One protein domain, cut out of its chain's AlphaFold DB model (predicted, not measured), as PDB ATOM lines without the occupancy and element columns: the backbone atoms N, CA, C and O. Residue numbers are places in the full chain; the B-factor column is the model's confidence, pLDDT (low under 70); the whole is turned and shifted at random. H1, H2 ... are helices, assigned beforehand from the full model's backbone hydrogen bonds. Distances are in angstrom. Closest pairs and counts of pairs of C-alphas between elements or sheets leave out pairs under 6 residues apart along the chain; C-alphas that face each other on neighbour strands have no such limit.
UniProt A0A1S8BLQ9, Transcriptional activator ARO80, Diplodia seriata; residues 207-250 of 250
ATOM      1  N   ASP A 207     235.501 172.675 217.166       53.84
ATOM      2  CA  ASP A 207     234.985 172.625 218.547       53.84
ATOM      3  C   ASP A 207     235.959 172.039 219.569       53.84
ATOM      4  O   ASP A 207     235.879 172.369 220.752       53.84
ATOM      5  N   LEU A 208     236.941 171.233 219.165       54.16
ATOM      6  CA  LEU A 208     237.909 170.717 220.141       54.16
ATOM      7  C   LEU A 208     238.855 171.813 220.663       54.16
ATOM      8  O   LEU A 208     239.324 171.708 221.793       54.16
ATOM      9  N   SER A 209     239.103 172.889 219.904       59.44
ATOM     10  CA  SER A 209     240.012 173.963 220.339       59.44
ATOM     11  C   SER A 209     239.362 174.956 221.308       59.44
ATOM     12  O   SER A 209     240.014 175.379 222.263       59.44
ATOM     13  N   ALA A 210     238.080 175.285 221.116       67.50
ATOM     14  CA  ALA A 210     237.362 176.203 222.000       67.50
ATOM     15  C   ALA A 210     237.131 175.580 223.385       67.50
ATOM     16  O   ALA A 210     237.339 176.230 224.411       67.50
ATOM     17  N   TRP A 211     236.780 174.290 223.431       73.75
ATOM     18  CA  TRP A 211     236.558 173.579 224.691       73.75
ATOM     19  C   TRP A 211     237.852 173.159 225.397       73.75
ATOM     20  O   TRP A 211     237.865 173.090 226.625       73.75
ATOM     21  N   ALA A 212     238.962 172.969 224.672       66.94
ATOM     22  CA  ALA A 212     240.274 172.707 225.275       66.94
ATOM     23  C   ALA A 212     240.821 173.887 226.106       66.94
ATOM     24  O   ALA A 212     241.707 173.691 226.941       66.94
ATOM     25  N   GLN A 213     240.297 175.103 225.910       71.06
ATOM     26  CA  GLN A 213     240.638 176.270 226.733       71.06
ATOM     27  C   GLN A 213     239.873 176.326 228.059       71.06
ATOM     28  O   GLN A 213     240.305 177.034 228.970       71.06
ATOM     29  N   PHE A 214     238.777 175.574 228.211       76.31
ATOM     30  CA  PHE A 214     238.058 175.505 229.480       76.31
ATOM     31  C   PHE A 214     238.806 174.585 230.456       76.31
ATOM     32  O   PHE A 214     238.946 173.393 230.171       76.31
ATOM     33  N   PRO A 215     239.239 175.081 231.634       77.56
ATOM     34  CA  PRO A 215     240.022 174.284 232.584       77.56
ATOM     35  C   PRO A 215     239.327 172.984 233.012       77.56
ATOM     36  O   PRO A 215     239.971 171.953 233.139       77.56
ATOM     37  N   LEU A 216     237.996 173.005 233.128       80.06
ATOM     38  CA  LEU A 216     237.199 171.837 233.518       80.06
ATOM     39  C   LEU A 216     237.231 170.707 232.477       80.06
ATOM     40  O   LEU A 216     237.242 169.536 232.849       80.06
ATOM     41  N   CYS A 217     237.272 171.052 231.189       83.88
ATOM     42  CA  CYS A 217     237.400 170.075 230.109       83.88
ATOM     43  C   CYS A 217     238.857 169.629 229.942       83.88
ATOM     44  O   CYS A 217     239.117 168.456 229.683       83.88
ATOM     45  N   ARG A 218     239.813 170.551 230.133       81.44
ATOM     46  CA  ARG A 218     241.251 170.271 230.024       81.44
ATOM     47  C   ARG A 218     241.743 169.302 231.097       81.44
ATOM     48  O   ARG A 218     242.530 168.412 230.794       81.44
ATOM     49  N   ASP A 219     241.254 169.454 232.321       87.44
ATOM     50  CA  ASP A 219     241.658 168.629 233.460       87.44
ATOM     51  C   ASP A 219     240.842 167.314 233.542       87.44
ATOM     52  O   ASP A 219     240.980 166.553 234.498       87.44
ATOM     53  N   GLY A 220     239.979 167.038 232.552       87.50
ATOM     54  CA  GLY A 220     239.198 165.799 232.448       87.50
ATOM     55  C   GLY A 220     238.048 165.669 233.451       87.50
ATOM     56  O   GLY A 220     237.465 164.594 233.570       87.50
ATOM     57  N   TRP A 221     237.704 166.744 234.166       88.75
ATOM     58  CA  TRP A 221     236.621 166.748 235.160       88.75
ATOM     59  C   TRP A 221     235.235 166.707 234.528       88.75
ATOM     60  O   TRP A 221     234.278 166.291 235.178       88.75
ATOM     61  N   MET A 222     235.116 167.175 233.288       90.06
ATOM     62  CA  MET A 222     233.847 167.243 232.581       90.06
ATOM     63  C   MET A 222     234.059 166.974 231.098       90.06
ATOM     64  O   MET A 222     234.977 167.520 230.478       90.06
ATOM     65  N   SER A 223     233.208 166.135 230.515       89.62
ATOM     66  CA  SER A 223     233.235 165.910 229.074       89.62
ATOM     67  C   SER A 223     232.710 167.150 228.327       89.62
ATOM     68  O   SER A 223     231.833 167.853 228.837       89.62
ATOM     69  N   PRO A 224     233.162 167.413 227.086       84.81
ATOM     70  CA  PRO A 224     232.639 168.523 226.283       84.81
ATOM     71  C   PRO A 224     231.105 168.501 226.136       84.81
ATOM     72  O   PRO A 224     230.463 169.546 226.166       84.81
ATOM     73  N   ARG A 225     230.497 167.306 226.072       84.88
ATOM     74  CA  ARG A 225     229.035 167.138 225.994       84.88
ATOM     75  C   ARG A 225     228.308 167.568 227.270       84.88
ATOM     76  O   ARG A 225     227.223 168.137 227.192       84.88
ATOM     77  N   GLU A 226     228.882 167.306 228.441       84.81
ATOM     78  CA  GLU A 226     228.316 167.772 229.715       84.81
ATOM     79  C   GLU A 226     228.425 169.295 229.843       84.81
ATOM     80  O   GLU A 226     227.494 169.941 230.330       84.81
ATOM     81  N   ALA A 227     229.514 169.880 229.336       86.25
ATOM     82  CA  ALA A 227     229.701 171.327 229.299       86.25
ATOM     83  C   ALA A 227     228.632 172.026 228.440       86.25
ATOM     84  O   ALA A 227     228.019 173.003 228.881       86.25
ATOM     85  N   GLU A 228     228.349 171.492 227.248       85.56
ATOM     86  CA  GLU A 228     227.266 171.977 226.382       85.56
ATOM     87  C   GLU A 228     225.897 171.875 227.057       85.56
ATOM     88  O   GLU A 228     225.096 172.811 226.989       85.56
ATOM     89  N   PHE A 229     225.638 170.764 227.751       90.31
ATOM     90  CA  PHE A 229     224.370 170.550 228.440       90.31
ATOM     91  C   PHE A 229     224.152 171.574 229.560       90.31
ATOM     92  O   PHE A 229     223.057 172.126 229.692       90.31
ATOM     93  N   LEU A 230     225.198 171.891 230.331       85.00
ATOM     94  CA  LEU A 230     225.142 172.924 231.367       85.00
ATOM     95  C   LEU A 230     224.954 174.324 230.783       85.00
ATOM     96  O   LEU A 230     224.178 175.105 231.337       85.00
ATOM     97  N   LEU A 231     225.609 174.645 229.663       82.31
ATOM     98  CA  LEU A 231     225.390 175.924 228.984       82.31
ATOM     99  C   LEU A 231     223.951 176.046 228.482       82.31
ATOM    100  O   LEU A 231     223.294 177.044 228.775       82.31
ATOM    101  N   GLN A 232     223.427 175.028 227.796       85.50
ATOM    102  CA  GLN A 232     222.033 175.023 227.343       85.50
ATOM    103  C   GLN A 232     221.055 175.119 228.517       85.50
ATOM    104  O   GLN A 232     220.079 175.873 228.452       85.50
ATOM    105  N   TRP A 233     221.329 174.405 229.611       87.88
ATOM    106  CA  TRP A 233     220.527 174.477 230.826       87.88
ATOM    107  C   TRP A 233     220.561 175.875 231.449       87.88
ATOM    108  O   TRP A 233     219.505 176.392 231.813       87.88
ATOM    109  N   CYS A 234     221.727 176.521 231.515       82.69
ATOM    110  CA  CYS A 234     221.875 177.896 231.990       82.69
ATOM    111  C   CYS A 234     221.113 178.887 231.107       82.69
ATOM    112  O   CYS A 234     220.328 179.673 231.631       82.69
ATOM    113  N   VAL A 235     221.269 178.825 229.781       82.06
ATOM    114  CA  VAL A 235     220.552 179.704 228.833       82.06
ATOM    115  C   VAL A 235     219.038 179.568 229.005       82.06
ATOM    116  O   VAL A 235     218.315 180.568 229.037       82.06
ATOM    117  N   ARG A 236     218.559 178.329 229.155       84.94
ATOM    118  CA  ARG A 236     217.134 178.007 229.257       84.94
ATOM    119  C   ARG A 236     216.540 178.306 230.635       84.94
ATOM    120  O   ARG A 236     215.377 178.690 230.711       84.94
ATOM    121  N   SER A 237     217.315 178.148 231.707       81.19
ATOM    122  CA  SER A 237     216.846 178.318 233.093       81.19
ATOM    123  C   SER A 237     217.033 179.739 233.620       81.19
ATOM    124  O   SER A 237     216.240 180.191 234.443       81.19
ATOM    125  N   LEU A 238     218.063 180.450 233.156       79.25
ATOM    126  CA  LEU A 238     218.357 181.830 233.559       79.25
ATOM    127  C   LEU A 238     217.814 182.865 232.564       79.25
ATOM    128  O   LEU A 238     217.926 184.058 232.821       79.25
ATOM    129  N   GLY A 239     217.199 182.407 231.467       63.00
ATOM    130  CA  GLY A 239     216.387 183.210 230.558       63.00
ATOM    131  C   GLY A 239     217.099 184.443 230.018       63.00
ATOM    132  O   GLY A 239     216.784 185.530 230.474       63.00
ATOM    133  N   LEU A 240     218.012 184.265 229.052       55.19
ATOM    134  CA  LEU A 240     218.635 185.255 228.137       55.19
ATOM    135  C   LEU A 240     219.100 186.639 228.661       55.19
ATOM    136  O   LEU A 240     219.730 187.373 227.902       55.19
ATOM    137  N   PHE A 241     218.881 187.011 229.919       53.06
ATOM    138  CA  PHE A 241     219.069 188.382 230.393       53.06
ATOM    139  C   PHE A 241     220.538 188.763 230.601       53.06
ATOM    140  O   PHE A 241     220.827 189.929 230.813       53.06
ATOM    141  N   CYS A 242     221.467 187.807 230.499       52.91
ATOM    142  CA  CYS A 242     222.904 188.072 230.627       52.91
ATOM    143  C   CYS A 242     223.691 187.908 229.317       52.91
ATOM    144  O   CYS A 242     224.876 188.216 229.295       52.91
ATOM    145  N   LEU A 243     223.085 187.401 228.236       52.09
ATOM    146  CA  LEU A 243     223.824 187.117 226.994       52.09
ATOM    147  C   LEU A 243     223.873 188.304 226.028       52.09
ATOM    148  O   LEU A 243     224.827 188.399 225.263       52.09
ATOM    149  N   ASN A 244     222.917 189.236 226.100       50.94
ATOM    150  CA  ASN A 244     222.968 190.449 225.273       50.94
ATOM    151  C   ASN A 244     224.024 191.461 225.748       50.94
ATOM    152  O   ASN A 244     224.612 192.138 224.915       50.94
ATOM    153  N   ASP A 245     224.346 191.511 227.044       48.31
ATOM    154  CA  ASP A 245     225.399 192.409 227.548       48.31
ATOM    155  C   ASP A 245     226.827 191.877 227.318       48.31
ATOM    156  O   ASP A 245     227.782 192.647 227.351       48.31
ATOM    157  N   CYS A 246     227.002 190.579 227.038       45.97
ATOM    158  CA  CYS A 246     228.323 190.016 226.726       45.97
ATOM    159  C   CYS A 246     228.646 189.981 225.224       45.97
ATOM    160  O   CYS A 246     229.820 189.934 224.873       45.97
ATOM    161  N   LEU A 247     227.643 190.012 224.337       46.06
ATOM    162  CA  LEU A 247     227.843 189.947 222.878       46.06
ATOM    163  C   LEU A 247     227.968 191.318 222.194       46.06
ATOM    164  O   LEU A 247     228.306 191.362 221.018       46.06
ATOM    165  N   PHE A 248     227.733 192.427 222.907       42.16
ATOM    166  CA  PHE A 248     227.894 193.785 222.361       42.16
ATOM    167  C   PHE A 248     229.274 194.415 222.649       42.16
ATOM    168  O   PHE A 248     229.535 195.546 222.254       42.16
ATOM    169  N   PHE A 249     230.165 193.696 223.339       41.50
ATOM    170  CA  PHE A 249     231.524 194.151 223.673       41.50
ATOM    171  C   PHE A 249     232.605 193.156 223.206       41.50
ATOM    172  O   PHE A 249     233.604 192.936 223.895       41.50
ATOM    173  N   ALA A 250     232.383 192.552 222.036       41.84
ATOM    174  CA  ALA A 250     233.372 191.796 221.267       41.84
ATOM    175  C   ALA A 250     233.515 192.409 219.870       41.84
ATOM    176  O   ALA A 250     232.466 192.773 219.290       41.84
TER     177      ALA A 250
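Overview. This is residues 207 to 250 of the 250 residues of the protein "Transcriptional activator ARO80" of Diplodia seriata (UniProt A0A1S8BLQ9). One long helix, H3, spans an open arch: the short helices H1 and H2 sit at its first end, and from its other end residues 239 to 250, with the short helix H4, run off as an arm on the same side of H3, leaving the space between empty. The arm, residues 239 to 242 and 244 to 250 of it, stands free, as does most of H3. The printed part has 44 residues with four named helices, in the order H1, H2, H3, H4, and no named strand; the class is all helix. The whole is loose, with a radius of gyration of the C-alphas of 12.2 A and spans of 30 by 24 by 15 A.

Along the chain. H3, residues 224 to 238, is 20.8 A long, from C-alpha 224 at (232.639, 168.523, 226.283) to C-alpha 238 at (218.357, 181.830, 233.559). Before it come H1, residues 207 to 212, 8.6 A long, beginning at C-alpha 207 at (234.985, 172.625, 218.547), and H2, residues 215 to 218. H4, residues 244 to 247, follows H3.

Arrangement. H3 is close to H1 but not clearly touching it; their closest C-alphas, of Trp 211 and Pro 224, are 6.6 A apart. Their lines are about perpendicular, at 88 degrees. H3 is also close to H2 but not clearly touching, the closest C-alphas being those of Cys 217 and Pro 224, 6.3 A apart. H1 and H2 only just touch, with 3 pairs of C-alphas within 8 A, and only at the corner by their link; the closest C-alphas are those of Ala 212 and Arg 218, 5.4 A apart. H4 is apart from H1, H2 and H3. In H1 and H3 every O i to N i+4 pair is within hydrogen-bond range; H2 and H4 are too short for such a pair.

Size, cuts and confidence. The two C-alphas farthest apart, those of Gly 220 and Phe 248, are 31.8 A apart. The printed part has no cut and ends at the chain's last residue, 250. The three links are tight. Mean pLDDT of the printed part is 71.6; residues 207 to 210, 212 and 239 to 250 are under 70.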